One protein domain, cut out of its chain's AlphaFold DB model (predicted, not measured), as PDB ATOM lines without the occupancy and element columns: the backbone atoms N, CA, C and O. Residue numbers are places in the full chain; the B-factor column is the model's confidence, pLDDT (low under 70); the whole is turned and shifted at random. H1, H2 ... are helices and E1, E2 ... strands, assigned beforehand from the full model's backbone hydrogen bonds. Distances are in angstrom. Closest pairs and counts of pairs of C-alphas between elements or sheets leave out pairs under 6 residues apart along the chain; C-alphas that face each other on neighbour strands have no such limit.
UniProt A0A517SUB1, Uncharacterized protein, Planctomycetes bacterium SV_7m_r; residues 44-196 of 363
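Overview. This is residues 44 to 196 of the 363 residues of an uncharacterized protein of Planctomycetes bacterium SV_7m_r (UniProt A0A517SUB1). A strongly twisted sheet of four strands forms the core, with H1 lying lengthwise over E5 and H2 lengthwise over E1, while E2 and E5 lead out into a long thin arm, the hairpin E3 and E4, whose tip, residues 102 to 107, stands free. H4 lies over E5 and E1, with H3 near it, and short H5 leads into the edge strand E6. The 153 printed residues hold five named helices and six named strands, in the order E1 H1 E2 E3 E4 E5 H2 H3 H4 H5 E6; the large sheet runs E2 - E5 - E1 - E6, antiparallel. The class is mixed, helices and strands. The whole is compact, with a radius of gyration of the C-alphas of 17.2 A, and spans 53 by 37 by 36 A.

Arrangement. E1, residues 55 to 63, is an inner strand of the large sheet and bends by 61 degrees at residue 59. H1, residues 67 to 82, is on this sheet at a height of 8.5 A; its Ala 71 and Val 122 of E5, residues 116 to 127, are the closest C-alphas of the two, 6.0 A apart. On the local plane H1 runs along E5 at 10 degrees. E2, residues 86 to 94, is the antiparallel neighbour of E5, with N 89 and O 121 within hydrogen-bond range at 2.9 A. E1, H1 and E2 make a split strand-helix-strand unit, two strands running the same way with E5 between them, and its crossover is right-handed. E3, residues 98 to 101, and E4, residues 108 to 110, form an antiparallel hairpin, with N 99 and O 109 at 2.8 A. E5 bends by 61 degrees at residue 124 and is antiparallel to E1, with N 57 and O 124 at 2.8 A. H2, residues 134 to 144, is on the sheet at a height of 9.5 A and runs along E1 at 8 degrees on the local plane. H3, residues 153 to 160, is only just not on the sheet, with 4 pairs of C-alphas within 10 A. H4, residues 165 to 176, is close to H3 but not clearly touching, the C-alphas of Tyr 160 and Ala 167 being 6.2 A apart. H5, residues 187 to 190, touches H2, with the closest C-alphas, Ala 143 and Ala 189, 3.6 A apart. E6, residues 192 to 195, is antiparallel to E1, with N 58 and O 192 at 2.8 A. In H1, H2, H3 and H4 every O i to N i+4 pair is within hydrogen-bond range; H5 is too short for one.

Along the chain. E1 begins at C-alpha 55 (126.736, 173.823, 118.120) and measures 22.6 A. H1 measures 21.4 A, E2 26.2 A, E5 31.9 A, H2 15.5 A and H4 16.1 A. E6 ends at C-alpha 195 (128.572, 170.632, 115.373).

Size, cuts and confidence. The C-alphas farthest apart are those of Asp 81 and Thr 105, 55.2 A. The printed part has no cut and no long link. The mean pLDDT of the printed part is 75.5, and residues 153 to 185 are among those under 70.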
ATOM      1  N   ASP A  44     109.737 179.439 109.659       58.38
ATOM      2  CA  ASP A  44     109.239 179.005 108.339       58.38
ATOM      3  C   ASP A  44     109.743 177.617 107.869       58.38
ATOM      4  O   ASP A  44     109.187 177.045 106.931       58.38
ATOM      5  N   SER A  45     110.778 177.047 108.505       77.88
ATOM      6  CA  SER A  45     111.349 175.741 108.162       77.88
ATOM      7  C   SER A  45     111.760 174.916 109.393       77.88
ATOM      8  O   SER A  45     112.294 175.427 110.385       77.88
ATOM      9  N   LEU A  46     111.519 173.602 109.321       87.25
ATOM     10  CA  LEU A  46     112.088 172.597 110.231       87.25
ATOM     11  C   LEU A  46     113.492 172.157 109.797       87.25
ATOM     12  O   LEU A  46     114.192 171.524 110.578       87.25
ATOM     13  N   VAL A  47     113.898 172.446 108.562       91.50
ATOM     14  CA  VAL A  47     115.190 172.023 108.010       91.50
ATOM     15  C   VAL A  47     116.305 172.879 108.596       91.50
ATOM     16  O   VAL A  47     116.176 174.098 108.632       91.50
ATOM     17  N   LEU A  48     117.388 172.229 109.023       89.75
ATOM     18  CA  LEU A  48     118.584 172.901 109.518       89.75
ATOM     19  C   LEU A  48     119.218 173.781 108.431       89.75
ATOM     20  O   LEU A  48     119.381 173.359 107.286       89.75
ATOM     21  N   GLU A  49     119.659 174.966 108.824       83.19
ATOM     22  CA  GLU A  49     120.416 175.910 108.019       83.19
ATOM     23  C   GLU A  49     121.766 176.256 108.672       83.19
ATOM     24  O   GLU A  49     122.040 175.982 109.841       83.19
ATOM     25  N   GLN A  50     122.647 176.910 107.910       76.38
ATOM     26  CA  GLN A  50     123.949 177.370 108.418       76.38
ATOM     27  C   GLN A  50     123.826 178.437 109.520       76.38
ATOM     28  O   GLN A  50     124.776 178.647 110.270       76.38
ATOM     29  N   LYS A  51     122.682 179.132 109.596       73.38
ATOM     30  CA  LYS A  51     122.429 180.205 110.567       73.38
ATOM     31  C   LYS A  51     121.991 179.692 111.946       73.38
ATOM     32  O   LYS A  51     122.074 180.461 112.897       73.38
ATOM     33  N   ASP A  52     121.596 178.422 112.054       77.12
ATOM     34  CA  ASP A  52     120.957 177.823 113.242       77.12
ATOM     35  C   ASP A  52     121.982 177.396 114.313       77.12
ATOM     36  O   ASP A  52     121.955 176.292 114.852       77.12
ATOM     37  N   GLY A  53     122.950 178.273 114.582       73.81
ATOM     38  CA  GLY A  53     124.002 178.062 115.569       73.81
ATOM     39  C   GLY A  53     125.108 177.083 115.132       73.81
ATOM     40  O   GLY A  53     124.893 176.176 114.323       73.81
ATOM     41  N   PRO A  54     126.340 177.252 115.647       76.69
ATOM     42  CA  PRO A  54     127.452 176.363 115.319       76.69
ATOM     43  C   PRO A  54     127.450 175.047 116.102       76.69
ATOM     44  O   PRO A  54     127.977 174.048 115.610       76.69
ATOM     45  N   TRP A  55     126.854 175.020 117.293       83.25
ATOM     46  CA  TRP A  55     126.736 173.823 118.120       83.25
ATOM     47  C   TRP A  55     125.273 173.537 118.440       83.25
ATOM     48  O   TRP A  55     124.529 174.444 118.799       83.25
ATOM     49  N   LEU A  56     124.886 172.267 118.348       90.38
ATOM     50  CA  LEU A  56     123.533 171.770 118.611       90.38
ATOM     51  C   LEU A  56     123.607 170.510 119.483       90.38
ATOM     52  O   LEU A  56     124.637 169.839 119.545       90.38
ATOM     53  N   LEU A  57     122.508 170.139 120.131       89.81
ATOM     54  CA  LEU A  57     122.340 168.818 120.735       89.81
ATOM     55  C   LEU A  57     121.744 167.861 119.702       89.81
ATOM     56  O   LEU A  57     120.620 168.069 119.255       89.81
ATOM     57  N   LEU A  58     122.448 166.786 119.346       88.56
ATOM     58  CA  LEU A  58     121.843 165.679 118.607       88.56
ATOM     59  C   LEU A  58     120.934 164.910 119.559       88.56
ATOM     60  O   LEU A  58     121.426 164.212 120.443       88.56
ATOM     61  N   ALA A  59     119.624 165.065 119.393       88.94
ATOM     62  CA  ALA A  59     118.635 164.543 120.324       88.94
ATOM     63  C   ALA A  59     118.130 163.151 119.931       88.94
ATOM     64  O   ALA A  59     117.967 162.296 120.798       88.94
ATOM     65  N   ASN A  60     117.912 162.905 118.635       86.56
ATOM     66  CA  ASN A  60     117.564 161.583 118.116       86.56
ATOM     67  C   ASN A  60     117.926 161.457 116.628       86.56
ATOM     68  O   ASN A  60     118.093 162.464 115.942       86.56
ATOM     69  N   THR A  61     117.990 160.228 116.121       83.50
ATOM     70  CA  THR A  61     118.181 159.936 114.697       83.50
ATOM     71  C   THR A  61     117.180 158.879 114.253       83.50
ATOM     72  O   THR A  61     117.106 157.803 114.846       83.50
ATOM     73  N   TYR A  62     116.460 159.176 113.177       80.12
ATOM     74  CA  TYR A  62     115.476 158.297 112.561       80.12
ATOM     75  C   TYR A  62     116.012 157.735 111.246       80.12
ATOM     76  O   TYR A  62     116.637 158.454 110.464       80.12
ATOM     77  N   VAL A  63     115.741 156.458 110.980       74.88
ATOM     78  CA  VAL A  63     116.094 155.779 109.724       74.88
ATOM     79  C   VAL A  63     114.927 154.891 109.297       74.88
ATOM     80  O   VAL A  63     114.210 154.372 110.145       74.88
ATOM     81  N   GLY A  64     114.717 154.733 107.990       73.00
ATOM     82  CA  GLY A  64     113.628 153.925 107.433       73.00
ATOM     83  C   GLY A  64     112.581 154.762 106.701       73.00
ATOM     84  O   GLY A  64     112.763 155.961 106.484       73.00
ATOM     85  N   THR A  65     111.485 154.124 106.299       77.06
ATOM     86  CA  THR A  65     110.469 154.709 105.406       77.06
ATOM     87  C   THR A  65     109.766 155.926 106.007       77.06
ATOM     88  O   THR A  65     109.593 156.928 105.321       77.06
ATOM     89  N   ASP A  66     109.447 155.883 107.302       82.75
ATOM     90  CA  ASP A  66     108.749 156.969 108.008       82.75
ATOM     91  C   ASP A  66     109.696 157.954 108.712       82.75
ATOM     92  O   ASP A  66     109.251 158.858 109.422       82.75
ATOM     93  N   SER A  67     111.009 157.806 108.515       82.00
ATOM     94  CA  SER A  67     112.032 158.535 109.275       82.00
ATOM     95  C   SER A  67     111.898 160.054 109.197       82.00
ATOM     96  O   SER A  67     112.015 160.732 110.216       82.00
ATOM     97  N   LYS A  68     111.584 160.589 108.012       89.00
ATOM     98  CA  LYS A  68     111.354 162.024 107.809       89.00
ATOM     99  C   LYS A  68     110.191 162.534 108.660       89.00
ATOM    100  O   LYS A  68     110.361 163.475 109.427       89.00
ATOM    101  N   ARG A  69     109.029 161.882 108.557       90.25
ATOM    102  CA  ARG A  69     107.807 162.269 109.278       90.25
ATOM    103  C   ARG A  69     108.020 162.209 110.791       90.25
ATOM    104  O   ARG A  69     107.584 163.106 111.507       90.25
ATOM    105  N   LEU A  70     108.698 161.166 111.276       88.50
ATOM    106  CA  LEU A  70     109.005 161.009 112.699       88.50
ATOM    107  C   LEU A  70     109.971 162.093 113.195       88.50
ATOM    108  O   LEU A  70     109.747 162.671 114.260       88.50
ATOM    109  N   ALA A  71     111.003 162.421 112.413       90.38
ATOM    110  CA  ALA A  71     111.929 163.502 112.734       90.38
ATOM    111  C   ALA A  71     111.225 164.868 112.776       90.38
ATOM    112  O   ALA A  71     111.409 165.615 113.735       90.38
ATOM    113  N   GLU A  72     110.378 165.168 111.784       93.31
ATOM    114  CA  GLU A  72     109.579 166.402 111.726       93.31
ATOM    115  C   GLU A  72     108.644 166.519 112.929       93.31
ATOM    116  O   GLU A  72     108.649 167.537 113.617       93.31
ATOM    117  N   LYS A  73     107.895 165.453 113.238       92.69
ATOM    118  CA  LYS A  73     106.994 165.409 114.394       92.69
ATOM    119  C   LYS A  73     107.754 165.587 115.712       92.69
ATOM    120  O   LYS A  73     107.343 166.386 116.543       92.69
ATOM    121  N   THR A  74     108.904 164.929 115.872       92.31
ATOM    122  CA  THR A  74     109.754 165.090 117.067       92.31
ATOM    123  C   THR A  74     110.246 166.528 117.214       92.31
ATOM    124  O   THR A  74     110.181 167.091 118.303       92.31
ATOM    125  N   ALA A  75     110.738 167.141 116.134       93.31
ATOM    126  CA  ALA A  75     111.207 168.523 116.161       93.31
ATOM    127  C   ALA A  75     110.065 169.503 116.487       93.31
ATOM    128  O   ALA A  75     110.263 170.436 117.266       93.31
ATOM    129  N   LEU A  76     108.864 169.269 115.951       93.56
ATOM    130  CA  LEU A  76     107.671 170.057 116.267       93.56
ATOM    131  C   LEU A  76     107.273 169.939 117.741       93.56
ATOM    132  O   LEU A  76     107.089 170.968 118.387       93.56
ATOM    133  N   GLU A  77     107.204 168.723 118.286       92.88
ATOM    134  CA  GLU A  77     106.873 168.495 119.700       92.88
ATOM    135  C   GLU A  77     107.921 169.143 120.628       92.88
ATOM    136  O   GLU A  77     107.561 169.812 121.592       92.88
ATOM    137  N   ILE A  78     109.219 169.089 120.294       92.12
ATOM    138  CA  ILE A  78     110.267 169.801 121.056       92.12
ATOM    139  C   ILE A  78     110.062 171.325 121.023       92.12
ATOM    140  O   ILE A  78     110.163 171.985 122.063       92.12
ATOM    141  N   ARG A  79     109.750 171.902 119.852       90.69
ATOM    142  CA  ARG A  79     109.476 173.345 119.719       90.69
ATOM    143  C   ARG A  79     108.237 173.767 120.511       90.69
ATOM    144  O   ARG A  79     108.229 174.843 121.113       90.69
ATOM    145  N   GLN A  80     107.196 172.941 120.511       88.38
ATOM    146  CA  GLN A  80     105.914 173.243 121.145       88.38
ATOM    147  C   GLN A  80     105.966 173.053 122.665       88.38
ATOM    148  O   GLN A  80     105.666 173.998 123.400       88.38
ATOM    149  N   ASP A  81     106.413 171.883 123.120       88.75
ATOM    150  CA  ASP A  81     106.305 171.460 124.518       88.75
ATOM    151  C   ASP A  81     107.477 171.958 125.360       88.75
ATOM    152  O   ASP A  81     107.298 172.401 126.496       88.75
ATOM    153  N   LEU A  82     108.692 171.909 124.804       87.00
ATOM    154  CA  LEU A  82     109.910 172.291 125.522       87.00
ATOM    155  C   LEU A  82     110.331 173.737 125.253       87.00
ATOM    156  O   LEU A  82     111.199 174.249 125.958       87.00
ATOM    157  N   ARG A  83     109.717 174.404 124.262       88.25
ATOM    158  CA  ARG A  83     110.072 175.765 123.815       88.25
ATOM    159  C   ARG A  83     111.547 175.893 123.418       88.25
ATOM    160  O   ARG A  83     112.173 176.926 123.645       88.25
ATOM    161  N   MET A  84     112.095 174.836 122.821       87.62
ATOM    162  CA  MET A  84     113.481 174.783 122.360       87.62
ATOM    163  C   MET A  84     113.536 174.786 120.826       87.62
ATOM    164  O   MET A  84     112.682 174.155 120.200       87.62
ATOM    165  N   PRO A  85     114.530 175.433 120.194       90.00
ATOM    166  CA  PRO A  85     114.732 175.342 118.758       90.00
ATOM    167  C   PRO A  85     115.062 173.897 118.428       90.00
ATOM    168  O   PRO A  85     115.876 173.275 119.109       90.00
ATOM    169  N   ALA A  86     114.424 173.359 117.402       92.44
ATOM    170  CA  ALA A  86     114.700 172.010 116.942       92.44
ATOM    171  C   ALA A  86     114.654 171.964 115.424       92.44
ATOM    172  O   ALA A  86     113.786 172.582 114.811       92.44
ATOM    173  N   PHE A  87     115.572 171.229 114.825       94.00
ATOM    174  CA  PHE A  87     115.783 171.176 113.389       94.00
ATOM    175  C   PHE A  87     115.962 169.734 112.945       94.00
ATOM    176  O   PHE A  87     116.376 168.875 113.728       94.00
ATOM    177  N   ILE A  88     115.690 169.475 111.672       94.31
ATOM    178  CA  ILE A  88     115.978 168.204 111.023       94.31
ATOM    179  C   ILE A  88     117.134 168.361 110.038       94.31
ATOM    180  O   ILE A  88     117.173 169.297 109.239       94.31
ATOM    181  N   HIS A  89     118.072 167.417 110.069       91.19
ATOM    182  CA  HIS A  89     119.145 167.302 109.082       91.19
ATOM    183  C   HIS A  89     119.063 165.950 108.381       91.19
ATOM    184  O   HIS A  89     119.066 164.905 109.035       91.19
ATOM    185  N   LYS A  90     118.997 165.972 107.047       90.56
ATOM    186  CA  LYS A  90     118.983 164.768 106.212       90.56
ATOM    187  C   LYS A  90     120.412 164.373 105.851       90.56
ATOM    188  O   LYS A  90     121.143 165.165 105.265       90.56
ATOM    189  N   GLN A  91     120.764 163.118 106.102       82.00
ATOM    190  CA  GLN A  91     122.029 162.524 105.681       82.00
ATOM    191  C   GLN A  91     121.774 161.253 104.869       82.00
ATOM    192  O   GLN A  91     121.123 160.322 105.343       82.00
ATOM    193  N   SER A  92     122.316 161.189 103.655       80.00
ATOM    194  CA  SER A  92     122.289 159.977 102.831       80.00
ATOM    195  C   SER A  92     123.560 159.164 103.056       80.00
ATOM    196  O   SER A  92     124.670 159.690 102.975       80.00
ATOM    197  N   PHE A  93     123.396 157.873 103.317       70.62
ATOM    198  CA  PHE A  93     124.479 156.913 103.472       70.62
ATOM    199  C   PHE A  93     124.454 155.936 102.303       70.62
ATOM    200  O   PHE A  93     123.408 155.370 101.979       70.62
ATOM    201  N   ASN A  94     125.605 155.730 101.668       75.00
ATOM    202  CA  ASN A  94     125.745 154.795 100.563       75.00
ATOM    203  C   ASN A  94     126.935 153.859 100.803       75.00
ATOM    204  O   ASN A  94     128.087 154.274 100.714       75.00
ATOM    205  N   PHE A  95     126.632 152.592 101.079       70.31
ATOM    206  CA  PHE A  95     127.599 151.517 101.286       70.31
ATOM    207  C   PHE A  95     127.606 150.507 100.129       70.31
ATOM    208  O   PHE A  95     128.079 149.391 100.298       70.31
ATOM    209  N   THR A  96     127.086 150.840  98.942       69.00
ATOM    210  CA  THR A  96     127.012 149.892  97.810       69.00
ATOM    211  C   THR A  96     128.263 149.872  96.919       69.00
ATOM    212  O   THR A  96     128.228 149.291  95.837       69.00
ATOM    213  N   GLY A  97     129.358 150.518  97.341       68.31
ATOM    214  CA  GLY A  97     130.564 150.746  96.532       68.31
ATOM    215  C   GLY A  97     131.875 150.240  97.144       68.31
ATOM    216  O   GLY A  97     131.892 149.432  98.076       68.31
ATOM    217  N   GLU A  98     132.993 150.718  96.593       73.69
ATOM    218  CA  GLU A  98     134.332 150.450  97.125       73.69
ATOM    219  C   GLU A  98     134.511 151.153  98.480       73.69
ATOM    220  O   GLU A  98     134.245 152.345  98.620       73.69
ATOM    221  N   ALA A  99     134.966 150.408  99.484       66.88
ATOM    222  CA  ALA A  99     135.250 150.905 100.830       66.88
ATOM    223  C   ALA A  99     136.691 151.443 100.969       66.88
ATOM    224  O   ALA A  99     137.131 151.768 102.070       66.88
ATOM    225  N   GLY A 100     137.435 151.512  99.859       71.75
ATOM    226  CA  GLY A 100     138.842 151.912  99.797       71.75
ATOM    227  C   GLY A 100     139.750 150.783  99.309       71.75
ATOM    228  O   GLY A 100     139.282 149.769  98.791       71.75
ATOM    229  N   ARG A 101     141.065 150.951  99.468       75.06
ATOM    230  CA  ARG A 101     142.064 149.909  99.189       75.06
ATOM    231  C   ARG A 101     142.732 149.477 100.477       75.06
ATOM    232  O   ARG A 101     143.055 150.317 101.310       75.06
ATOM    233  N   ASP A 102     142.929 148.177 100.621       72.38
ATOM    234  CA  ASP A 102     143.714 147.629 101.715       72.38
ATOM    235  C   ASP A 102     145.163 148.133 101.577       72.38
ATOM    236  O   ASP A 102     145.798 147.874 100.550       72.38
ATOM    237  N   PRO A 103     145.701 148.864 102.568       67.62
ATOM    238  CA  PRO A 103     147.050 149.411 102.498       67.62
ATOM    239  C   PRO A 103     148.143 148.332 102.509       67.62
ATOM    240  O   PRO A 103     149.265 148.611 102.098       67.62
ATOM    241  N   SER A 104     147.833 147.108 102.952       75.44
ATOM    242  CA  SER A 104     148.780 145.991 103.022       75.44
ATOM    243  C   SER A 104     148.777 145.119 101.765       75.44
ATOM    244  O   SER A 104     149.836 144.695 101.306       75.44
ATOM    245  N   THR A 105     147.603 144.868 101.178       80.81
ATOM    246  CA  THR A 105     147.458 143.976 100.012       80.81
ATOM    247  C   THR A 105     147.183 144.708  98.698       80.81
ATOM    248  O   THR A 105     147.191 144.088  97.637       80.81
ATOM    249  N   GLY A 106     146.900 146.014  98.745       80.25
ATOM    250  CA  GLY A 106     146.555 146.841  97.585       80.25
ATOM    251  C   GLY A 106     145.196 146.519  96.952       80.25
ATOM    252  O   GLY A 106     144.793 147.180  95.993       80.25
ATOM    253  N   LYS A 107     144.472 145.518  97.469       82.62
ATOM    254  CA  LYS A 107     143.184 145.079  96.929       82.62
ATOM    255  C   LYS A 107     142.086 146.082  97.263       82.62
ATOM    256  O   LYS A 107     142.016 146.608  98.374       82.62
ATOM    257  N   THR A 108     141.191 146.307  96.307       77.50
ATOM    258  CA  THR A 108     139.960 147.064  96.533       77.50
ATOM    259  C   THR A 108     139.089 146.339  97.553       77.50
ATOM    260  O   THR A 108     138.680 145.197  97.342       77.50
ATOM    261  N   MET A 109     138.780 147.023  98.648       74.44
ATOM    262  CA  MET A 109     137.841 146.565  99.659       74.44
ATOM    263  C   MET A 109     136.423 146.967  99.257       74.44
ATOM    264  O   MET A 109     136.195 148.026  98.673       74.44
ATOM    265  N   ARG A 110     135.449 146.123  99.588       70.69
ATOM    266  CA  ARG A 110     134.020 146.406  99.421       70.69
ATOM    267  C   ARG A 110     133.336 146.267 100.769       70.69
ATOM    268  O   ARG A 110     133.790 145.495 101.613       70.69
ATOM    269  N   TYR A 111     132.250 147.003 100.968       65.94
ATOM    270  CA  TYR A 111     131.441 146.836 102.167       65.94
ATOM    271  C   TYR A 111     130.855 145.424 102.194       65.94
ATOM    272  O   TYR A 111     130.261 144.975 101.216       65.94
ATOM    273  N   ALA A 112     131.029 144.731 103.323       61.78
ATOM    274  CA  ALA A 112     130.547 143.362 103.497       61.78
ATOM    275  C   ALA A 112     129.029 143.249 103.281       61.78
ATOM    276  O   ALA A 112     128.559 142.253 102.740       61.78
ATOM    277  N   ASN A 113     128.286 144.303 103.640       59.66
ATOM    278  CA  ASN A 113     126.843 144.411 103.454       59.66
ATOM    279  C   ASN A 113     126.514 145.664 102.618       59.66
ATOM    280  O   ASN A 113     126.370 146.749 103.190       59.66
ATOM    281  N   PRO A 114     126.409 145.545 101.281       62.59
ATOM    282  CA  PRO A 114     126.054 146.655 100.403       62.59
ATOM    283  C   PRO A 114     124.646 147.175 100.699       62.59
ATOM    284  O   PRO A 114     123.664 146.462 100.502       62.59
ATOM    285  N   HIS A 115     124.528 148.421 101.156       66.62
ATOM    286  CA  HIS A 115     123.224 149.048 101.363       66.62
ATOM    287  C   HIS A 115     123.317 150.570 101.296       66.62
ATOM    288  O   HIS A 115     124.308 151.161 101.713       66.62
ATOM    289  N   SER A 116     122.269 151.226 100.819       69.12
ATOM    290  CA  SER A 116     122.083 152.669 100.963       69.12
ATOM    291  C   SER A 116     120.839 152.958 101.796       69.12
ATOM    292  O   SER A 116     119.888 152.175 101.785       69.12
ATOM    293  N   TYR A 117     120.858 154.045 102.559       70.38
ATOM    294  CA  TYR A 117     119.694 154.516 103.305       70.38
ATOM    295  C   TYR A 117     119.804 156.014 103.601       70.38
ATOM    296  O   TYR A 117     120.879 156.610 103.534       70.38
ATOM    297  N   GLU A 118     118.678 156.623 103.954       77.50
ATOM    298  CA  GLU A 118     118.612 158.005 104.422       77.50
ATOM    299  C   GLU A 118     118.352 158.030 105.925       77.50
ATOM    300  O   GLU A 118     117.526 157.267 106.425       77.50
ATOM    301  N   ALA A 119     119.050 158.908 106.639       78.06
ATOM    302  CA  ALA A 119     118.820 159.179 108.048       78.06
ATOM    303  C   ALA A 119     118.402 160.636 108.248       78.06
ATOM    304  O   ALA A 119     118.915 161.535 107.579       78.06
ATOM    305  N   TYR A 120     117.518 160.860 109.214       86.88
ATOM    306  CA  TYR A 120     117.081 162.183 109.640       86.88
ATOM    307  C   TYR A 120     117.481 162.389 111.098       86.88
ATOM    308  O   TYR A 120     116.989 161.706 111.996       86.88
ATOM    309  N   ALA A 121     118.404 163.316 111.329       89.06
ATOM    310  CA  ALA A 121     118.850 163.723 112.653       89.06
ATOM    311  C   ALA A 121     117.963 164.855 113.183       89.06
ATOM    312  O   ALA A 121     117.728 165.823 112.465       89.06
ATOM    313  N   VAL A 122     117.518 164.752 114.435       93.44
ATOM    314  CA  VAL A 122     116.849 165.830 115.172       93.44
ATOM    315  C   VAL A 122     117.890 166.543 116.025       93.44
ATOM    316  O   VAL A 122     118.467 165.953 116.943       93.44
ATOM    317  N   LEU A 123     118.137 167.807 115.705       93.44
ATOM    318  CA  LEU A 123     119.121 168.674 116.344       93.44
ATOM    319  C   LEU A 123     118.398 169.749 117.150       93.44
ATOM    320  O   LEU A 123     117.403 170.283 116.676       93.44
ATOM    321  N   VAL A 124     118.864 170.050 118.358       93.50
ATOM    322  CA  VAL A 124     118.144 170.905 119.311       93.50
ATOM    323  C   VAL A 124     119.057 171.974 119.902       93.50
ATOM    324  O   VAL A 124     120.166 171.675 120.349       93.50
ATOM    325  N   GLY A 125     118.540 173.195 119.999       87.50
ATOM    326  CA  GLY A 125     119.230 174.345 120.570       87.50
ATOM    327  C   GLY A 125     120.241 174.969 119.618       87.50
ATOM    328  O   GLY A 125     120.628 174.379 118.618       87.50
ATOM    329  N   GLU A 126     120.676 176.172 119.965       84.62
ATOM    330  CA  GLU A 126     121.634 176.955 119.190       84.62
ATOM    331  C   GLU A 126     122.691 177.487 120.162       84.62
ATOM    332  O   GLU A 126     122.435 178.398 120.953       84.62
ATOM    333  N   TYR A 127     123.876 176.876 120.162       79.31
ATOM    334  CA  TYR A 127     124.940 177.209 121.110       79.31
ATOM    335  C   TYR A 127     126.172 177.752 120.390       79.31
ATOM    336  O   TYR A 127     126.575 177.264 119.334       79.31
ATOM    337  N   ASP A 128     126.810 178.748 120.995       68.19
ATOM    338  CA  ASP A 128     128.026 179.395 120.488       68.19
ATOM    339  C   ASP A 128     129.302 178.574 120.750       68.19
ATOM    340  O   ASP A 128     130.316 178.729 120.067       68.19
ATOM    341  N   SER A 129     129.253 177.673 121.730       70.31
ATOM    342  CA  SER A 129     130.398 176.939 122.257       70.31
ATOM    343  C   SER A 129     129.992 175.543 122.728       70.31
ATOM    344  O   SER A 129     128.908 175.381 123.295       70.31
ATOM    345  N   PRO A 130     130.884 174.536 122.632       75.75
ATOM    346  CA  PRO A 130     130.612 173.205 123.164       75.75
ATOM    347  C   PRO A 130     130.524 173.168 124.699       75.75
ATOM    348  O   PRO A 130     130.163 172.145 125.272       75.75
ATOM    349  N   LYS A 131     130.885 174.269 125.372       79.19
ATOM    350  CA  LYS A 131     130.829 174.443 126.832       79.19
ATOM    351  C   LYS A 131     129.814 175.514 127.258       79.19
ATOM    352  O   LYS A 131     129.911 176.039 128.366       79.19
ATOM    353  N   HIS A 132     128.888 175.896 126.378       76.38
ATOM    354  CA  HIS A 132     127.835 176.855 126.701       76.38
ATOM    355  C   HIS A 132     127.034 176.425 127.946       76.38
ATOM    356  O   HIS A 132     126.645 175.267 128.094       76.38
ATOM    357  N   LYS A 133     126.766 177.373 128.856       83.12
ATOM    358  CA  LYS A 133     126.196 177.094 130.189       83.12
ATOM    359  C   LYS A 133     124.815 176.430 130.133       83.12
ATOM    360  O   LYS A 133     124.486 175.646 131.019       83.12
ATOM    361  N   ALA A 134     124.024 176.731 129.100       81.69
ATOM    362  CA  ALA A 134     122.672 176.193 128.944       81.69
ATOM    363  C   ALA A 134     122.635 174.717 128.506       81.69
ATOM    364  O   ALA A 134     121.624 174.054 128.728       81.69
ATOM    365  N   ILE A 135     123.730 174.175 127.952       85.38
ATOM    366  CA  ILE A 135     123.762 172.815 127.384       85.38
ATOM    367  C   ILE A 135     123.346 171.769 128.414       85.38
ATOM    368  O   ILE A 135     122.508 170.922 128.124       85.38
ATOM    369  N   GLU A 136     123.900 171.827 129.626       88.62
ATOM    370  CA  GLU A 136     123.599 170.832 130.659       88.62
ATOM    371  C   GLU A 136     122.143 170.924 131.131       88.62
ATOM    372  O   GLU A 136     121.474 169.900 131.288       88.62
ATOM    373  N   SER A 137     121.606 172.141 131.294       90.62
ATOM    374  CA  SER A 137     120.196 172.322 131.661       90.62
ATOM    375  C   SER A 137     119.247 171.852 130.561       90.62
ATOM    376  O   SER A 137     118.238 171.209 130.849       90.62
ATOM    377  N   ASP A 138     119.578 172.125 129.305       91.56
ATOM    378  CA  ASP A 138     118.753 171.797 128.147       91.56
ATOM    379  C   ASP A 138     118.793 170.304 127.827       91.56
ATOM    380  O   ASP A 138     117.757 169.682 127.590       91.56
ATOM    381  N   ARG A 139     119.962 169.677 127.970       90.81
ATOM    382  CA  ARG A 139     120.113 168.221 127.944       90.81
ATOM    383  C   ARG A 139     119.304 167.547 129.054       90.81
ATOM    384  O   ARG A 139     118.661 166.528 128.807       90.81
ATOM    385  N   ALA A 140     119.280 168.115 130.262       89.50
ATOM    386  CA  ALA A 140     118.474 167.590 131.365       89.50
ATOM    387  C   ALA A 140     116.960 167.735 131.122       89.50
ATOM    388  O   ALA A 140     116.204 166.834 131.496       89.50
ATOM    389  N   LYS A 141     116.509 168.829 130.483       91.75
ATOM    390  CA  LYS A 141     115.114 168.988 130.031       91.75
ATOM    391  C   LYS A 141     114.761 167.933 128.987       91.75
ATOM    392  O   LYS A 141     113.792 167.205 129.180       91.75
ATOM    393  N   LEU A 142     115.589 167.790 127.947       89.94
ATOM    394  CA  LEU A 142     115.413 166.776 126.905       89.94
ATOM    395  C   LEU A 142     115.327 165.374 127.502       89.94
ATOM    396  O   LEU A 142     114.414 164.636 127.160       89.94
ATOM    397  N   ALA A 143     116.196 165.034 128.457       87.00
ATOM    398  CA  ALA A 143     116.201 163.722 129.098       87.00
ATOM    399  C   ALA A 143     114.936 163.400 129.903       87.00
ATOM    400  O   ALA A 143     114.573 162.229 130.034       87.00
ATOM    401  N   LYS A 144     114.250 164.418 130.429       88.88
ATOM    402  CA  LYS A 144     113.003 164.267 131.196       88.88
ATOM    403  C   LYS A 144     111.742 164.407 130.342       88.88
ATOM    404  O   LYS A 144     110.660 164.117 130.846       88.88
ATOM    405  N   ALA A 145     111.871 164.844 129.090       87.94
ATOM    406  CA  ALA A 145     110.740 165.080 128.204       87.94
ATOM    407  C   ALA A 145     109.922 163.802 127.958       87.94
ATOM    408  O   ALA A 145     110.464 162.711 127.799       87.94
ATOM    409  N   GLN A 146     108.602 163.941 127.909       85.94
ATOM    410  CA  GLN A 146     107.685 162.853 127.567       85.94
ATOM    411  C   GLN A 146     106.856 163.278 126.363       85.94
ATOM    412  O   GLN A 146     105.693 163.648 126.501       85.94
ATOM    413  N   LEU A 147     107.501 163.258 125.200       86.94
ATOM    414  CA  LEU A 147     106.878 163.637 123.938       86.94
ATOM    415  C   LEU A 147     105.854 162.580 123.503       86.94
ATOM    416  O   LEU A 147     106.068 161.379 123.712       86.94
ATOM    417  N   ASP A 148     104.748 163.019 122.907       86.75
ATOM    418  CA  ASP A 148     103.640 162.152 122.496       86.75
ATOM    419  C   ASP A 148     104.064 161.133 121.438       86.75
ATOM    420  O   ASP A 148     103.605 159.987 121.467       86.75
ATOM    421  N   ILE A 149     105.007 161.496 120.565       83.69
ATOM    422  CA  ILE A 149     105.575 160.584 119.569       83.69
ATOM    423  C   ILE A 149     106.186 159.319 120.192       83.69
ATOM    424  O   ILE A 149     106.159 158.257 119.577       83.69
ATOM    425  N   PHE A 150     106.683 159.397 121.431       81.94
ATOM    426  CA  PHE A 150     107.286 158.255 122.126       81.94
ATOM    427  C   PHE A 150     106.289 157.425 122.935       81.94
ATOM    428  O   PHE A 150     106.660 156.371 123.450       81.94
ATOM    429  N   LYS A 151     105.031 157.868 123.061       80.50
ATOM    430  CA  LYS A 151     104.007 157.157 123.840       80.50
ATOM    431  C   LYS A 151     103.383 155.992 123.080       80.50
ATOM    432  O   LYS A 151     102.857 155.096 123.730       80.50
ATOM    433  N   ASN A 152     103.427 155.990 121.743       76.75
ATOM    434  CA  ASN A 152     102.849 154.928 120.921       76.75
ATOM    435  C   ASN A 152     103.889 153.824 120.624       76.75
ATOM    436  O   ASN A 152     104.740 154.008 119.746       76.75
ATOM    437  N   PRO A 153     103.825 152.657 121.296       67.69
ATOM    438  CA  PRO A 153     104.826 151.606 121.140       67.69
ATOM    439  C   PRO A 153     104.798 150.979 119.747       67.69
ATOM    440  O   PRO A 153     105.832 150.522 119.273       67.69
ATOM    441  N   GLU A 154     103.645 150.970 119.071       68.12
ATOM    442  CA  GLU A 154     103.508 150.407 117.725       68.12
ATOM    443  C   GLU A 154     104.166 151.292 116.664       68.12
ATOM    444  O   GLU A 154     104.797 150.785 115.737       68.12
ATOM    445  N   GLU A 155     104.044 152.618 116.799       67.69
ATOM    446  CA  GLU A 155     104.676 153.586 115.892       67.69
ATOM    447  C   GLU A 155     106.204 153.529 116.031       67.69
ATOM    448  O   GLU A 155     106.920 153.484 115.031       67.69
ATOM    449  N   MET A 156     106.692 153.388 117.267       66.25
ATOM    450  CA  MET A 156     108.107 153.150 117.547       66.25
ATOM    451  C   MET A 156     108.561 151.767 117.049       66.25
ATOM    452  O   MET A 156     109.598 151.659 116.401       66.25
ATOM    453  N   ALA A 157     107.784 150.703 117.272       63.66
ATOM    454  CA  ALA A 157     108.097 149.349 116.802       63.66
ATOM    455  C   ALA A 157     108.185 149.254 115.273       63.66
ATOM    456  O   ALA A 157     109.046 148.541 114.763       63.66
ATOM    457  N   LYS A 158     107.352 149.992 114.529       63.88
ATOM    458  CA  LYS A 158     107.433 150.080 113.060       63.88
ATOM    459  C   LYS A 158     108.733 150.722 112.584       63.88
ATOM    460  O   LYS A 158     109.288 150.271 111.588       63.88
ATOM    461  N   GLU A 159     109.263 151.689 113.329       58.84
ATOM    462  CA  GLU A 159     110.608 152.217 113.091       58.84
ATOM    463  C   GLU A 159     111.685 151.128 113.282       58.84
ATOM    464  O   GLU A 159     112.621 151.010 112.489       58.84
ATOM    465  N   TYR A 160     111.533 150.290 114.315       49.97
ATOM    466  CA  TYR A 160     112.468 149.204 114.643       49.97
ATOM    467  C   TYR A 160     112.337 147.958 113.747       49.97
ATOM    468  O   TYR A 160     113.293 147.192 113.647       49.97
ATOM    469  N   ASN A 161     111.198 147.757 113.079       48.91
ATOM    470  CA  ASN A 161     110.868 146.540 112.323       48.91
ATOM    471  C   ASN A 161     111.410 146.503 110.886       48.91
ATOM    472  O   ASN A 161     111.054 145.617 110.106       48.91
ATOM    473  N   THR A 162     112.286 147.431 110.506       51.06
ATOM    474  CA  THR A 162     112.915 147.359 109.185       51.06
ATOM    475  C   THR A 162     114.075 146.359 109.251       51.06
ATOM    476  O   THR A 162     115.099 146.678 109.849       51.06
ATOM    477  N   ASN A 163     113.951 145.177 108.626       52.72
ATOM    478  CA  ASN A 163     115.013 144.157 108.466       52.72
ATOM    479  C   ASN A 163     116.174 144.662 107.582       52.72
ATOM    480  O   ASN A 163     116.485 144.109 106.531       52.72
ATOM    481  N   THR A 164     116.784 145.772 107.976       52.56
ATOM    482  CA  THR A 164     117.794 146.510 107.222       52.56
ATOM    483  C   THR A 164     119.004 146.766 108.117       52.56
ATOM    484  O   THR A 164     118.856 146.886 109.334       52.56
ATOM    485  N   PRO A 165     120.211 146.932 107.554       49.75
ATOM    486  CA  PRO A 165     121.406 147.352 108.289       49.75
ATOM    487  C   PRO A 165     121.229 148.655 109.089       49.75
ATOM    488  O   PRO A 165     121.960 148.894 110.045       49.75
ATOM    489  N   ALA A 166     120.228 149.476 108.757       47.78
ATOM    490  CA  ALA A 166     119.806 150.618 109.561       47.78
ATOM    491  C   ALA A 166     119.314 150.226 110.967       47.78
ATOM    492  O   ALA A 166     119.653 150.898 111.942       47.78
ATOM    493  N   ALA A 167     118.592 149.108 111.100       51.84
ATOM    494  CA  ALA A 167     118.241 148.536 112.399       51.84
ATOM    495  C   ALA A 167     119.487 148.027 113.138       51.84
ATOM    496  O   ALA A 167     119.562 148.138 114.360       51.84
ATOM    497  N   THR A 168     120.522 147.567 112.427       51.16
ATOM    498  CA  THR A 168     121.829 147.221 113.016       51.16
ATOM    499  C   THR A 168     122.575 148.457 113.528       51.16
ATOM    500  O   THR A 168     123.170 148.421 114.596       51.16
ATOM    501  N   ILE A 169     122.504 149.588 112.823       49.50
ATOM    502  CA  ILE A 169     123.142 150.851 113.238       49.50
ATOM    503  C   ILE A 169     122.384 151.490 114.404       49.50
ATOM    504  O   ILE A 169     123.011 152.003 115.331       49.50
ATOM    505  N   LYS A 170     121.049 151.399 114.427       52.34
ATOM    506  CA  LYS A 170     120.247 151.848 115.570       52.34
ATOM    507  C   LYS A 170     120.363 150.901 116.761       52.34
ATOM    508  O   LYS A 170     120.396 151.386 117.883       52.34
ATOM    509  N   THR A 171     120.494 149.586 116.564       50.34
ATOM    510  CA  THR A 171     120.833 148.664 117.664       50.34
ATOM    511  C   THR A 171     122.254 148.900 118.152       50.34
ATOM    512  O   THR A 171     122.439 148.900 119.357       50.34
ATOM    513  N   PHE A 172     123.224 149.216 117.289       46.06
ATOM    514  CA  PHE A 172     124.577 149.603 117.701       46.06
ATOM    515  C   PHE A 172     124.575 150.921 118.480       46.06
ATOM    516  O   PHE A 172     125.138 150.976 119.566       46.06
ATOM    517  N   GLY A 173     123.865 151.949 118.005       46.78
ATOM    518  CA  GLY A 173     123.645 153.196 118.740       46.78
ATOM    519  C   GLY A 173     122.938 152.947 120.073       46.78
ATOM    520  O   GLY A 173     123.451 153.304 121.125       46.78
ATOM    521  N   ALA A 174     121.812 152.238 120.075       52.19
ATOM    522  CA  ALA A 174     121.093 151.869 121.291       52.19
ATOM    523  C   ALA A 174     121.927 150.985 122.233       52.19
ATOM    524  O   ALA A 174     121.702 151.028 123.436       52.19
ATOM    525  N   HIS A 175     122.882 150.197 121.730       44.50
ATOM    526  CA  HIS A 175     123.785 149.371 122.532       44.50
ATOM    527  C   HIS A 175     124.951 150.187 123.104       44.50
ATOM    528  O   HIS A 175     125.276 150.024 124.277       44.50
ATOM    529  N   LEU A 176     125.493 151.133 122.332       41.75
ATOM    530  CA  LEU A 176     126.488 152.120 122.764       41.75
ATOM    531  C   LEU A 176     125.907 153.094 123.807       41.75
ATOM    532  O   LEU A 176     126.610 153.544 124.707       41.75
ATOM    533  N   PHE A 177     124.602 153.365 123.717       45.81
ATOM    534  CA  PHE A 177     123.847 154.250 124.606       45.81
ATOM    535  C   PHE A 177     122.947 153.497 125.616       45.81
ATOM    536  O   PHE A 177     122.145 154.116 126.326       45.81
ATOM    537  N   ARG A 178     123.087 152.165 125.733       44.12
ATOM    538  CA  ARG A 178     122.402 151.338 126.746       44.12
ATOM    539  C   ARG A 178     123.166 151.424 128.066       44.12
ATOM    540  O   ARG A 178     124.213 150.813 128.248       44.12
ATOM    541  N   SER A 179     122.611 152.149 129.034       40.16
ATOM    542  CA  SER A 179     123.061 152.053 130.426       40.16
ATOM    543  C   SER A 179     122.612 150.716 131.034       40.16
ATOM    544  O   SER A 179     121.484 150.276 130.822       40.16
ATOM    545  N   ARG A 180     123.488 150.094 131.830       40.72
ATOM    546  CA  ARG A 180     123.396 148.756 132.456       40.72
ATOM    547  C   ARG A 180     122.191 148.515 133.400       40.72
ATOM    548  O   ARG A 180     122.177 147.519 134.112       40.72
ATOM    549  N   LYS A 181     121.187 149.398 133.464       38.00
ATOM    550  CA  LYS A 181     120.008 149.262 134.341       38.00
ATOM    551  C   LYS A 181     118.719 149.479 133.548       38.00
ATOM    552  O   LYS A 181     118.451 150.597 133.120       38.00
ATOM    553  N   GLY A 182     117.942 148.406 133.390       39.53
ATOM    554  CA  GLY A 182     116.677 148.337 132.653       39.53
ATOM    555  C   GLY A 182     115.576 149.249 133.193       39.53
ATOM    556  O   GLY A 182     114.694 148.808 133.916       39.53
ATOM    557  N   ARG A 183     115.623 150.526 132.821       44.25
ATOM    558  CA  ARG A 183     114.463 151.417 132.827       44.25
ATOM    559  C   ARG A 183     114.271 151.925 131.412       44.25
ATOM    560  O   ARG A 183     115.262 152.315 130.792       44.25
ATOM    561  N   ASP A 184     113.026 151.940 130.952       52.88
ATOM    562  CA  ASP A 184     112.596 152.613 129.729       52.88
ATOM    563  C   ASP A 184     113.006 154.085 129.812       52.88
ATOM    564  O   ASP A 184     112.356 154.915 130.448       52.88
ATOM    565  N   ARG A 185     114.188 154.397 129.275       58.84
ATOM    566  CA  ARG A 185     114.688 155.764 129.222       58.84
ATOM    567  C   ARG A 185     114.171 156.398 127.946       58.84
ATOM    568  O   ARG A 185     114.331 155.839 126.865       58.84
ATOM    569  N   ASN A 186     113.598 157.584 128.115       74.88
ATOM    570  CA  ASN A 186     113.262 158.520 127.054       74.88
ATOM    571  C   ASN A 186     114.377 158.552 125.979       74.88
ATOM    572  O   ASN A 186     115.539 158.766 126.344       74.88
ATOM    573  N   PRO A 187     114.052 158.368 124.682       78.81
ATOM    574  CA  PRO A 187     115.026 158.389 123.587       78.81
ATOM    575  C   PRO A 187     115.927 159.632 123.557       78.81
ATOM    576  O   PRO A 187     117.086 159.536 123.161       78.81
ATOM    577  N   LEU A 188     115.441 160.772 124.056       84.94
ATOM    578  CA  LEU A 188     116.185 162.035 124.104       84.94
ATOM    579  C   LEU A 188     117.187 162.120 125.271       84.94
ATOM    580  O   LEU A 188     117.990 163.049 125.335       84.94
ATOM    581  N   ALA A 189     117.182 161.160 126.204       80.50
ATOM    582  CA  ALA A 189     118.050 161.179 127.387       80.50
ATOM    583  C   ALA A 189     119.542 161.036 127.078       80.50
ATOM    584  O   ALA A 189     120.380 161.406 127.900       80.50
ATOM    585  N   ASN A 190     119.868 160.530 125.892       75.81
ATOM    586  CA  ASN A 190     121.240 160.386 125.428       75.81
ATOM    587  C   ASN A 190     121.661 161.513 124.480       75.81
ATOM    588  O   ASN A 190     122.703 161.386 123.839       75.81
ATOM    589  N   ALA A 191     120.893 162.609 124.415       85.69
ATOM    590  CA  ALA A 191     121.261 163.761 123.610       85.69
ATOM    591  C   ALA A 191     122.691 164.206 123.938       85.69
ATOM    592  O   ALA A 191     123.077 164.258 125.112       85.69
ATOM    593  N   PHE A 192     123.490 164.496 122.918       86.25
ATOM    594  CA  PHE A 192     124.880 164.912 123.085       86.25
ATOM    595  C   PHE A 192     125.212 166.063 122.149       86.25
ATOM    596  O   PHE A 192     124.562 166.261 121.124       86.25
ATOM    597  N   ILE A 193     126.226 166.840 122.516       88.38
ATOM    598  CA  ILE A 193     126.621 167.998 121.730       88.38
ATOM    599  C   ILE A 193     127.317 167.595 120.430       88.38
ATOM    600  O   ILE A 193     128.210 166.751 120.417       88.38
ATOM    601  N   THR A 194     126.923 168.239 119.340       85.44
ATOM    602  CA  THR A 194     127.507 168.089 118.014       85.44
ATOM    603  C   THR A 194     127.662 169.452 117.343       85.44
ATOM    604  O   THR A 194     127.110 170.460 117.783       85.44
ATOM    605  N   ARG A 195     128.439 169.479 116.265       85.12
ATOM    606  CA  ARG A 195     128.572 170.632 115.373       85.12
ATOM    607  C   ARG A 195     127.368 170.722 114.447       85.12
ATOM    608  O   ARG A 195     126.763 169.698 114.127       85.12
ATOM    609  N   ASN A 196     127.095 171.918 113.942       86.19
ATOM    610  CA  ASN A 196     126.232 172.087 112.785       86.19
ATOM    611  C   ASN A 196     126.903 171.441 111.552       86.19
ATOM    612  O   ASN A 196     127.945 171.934 111.114       86.19
TER     613      ASN A 196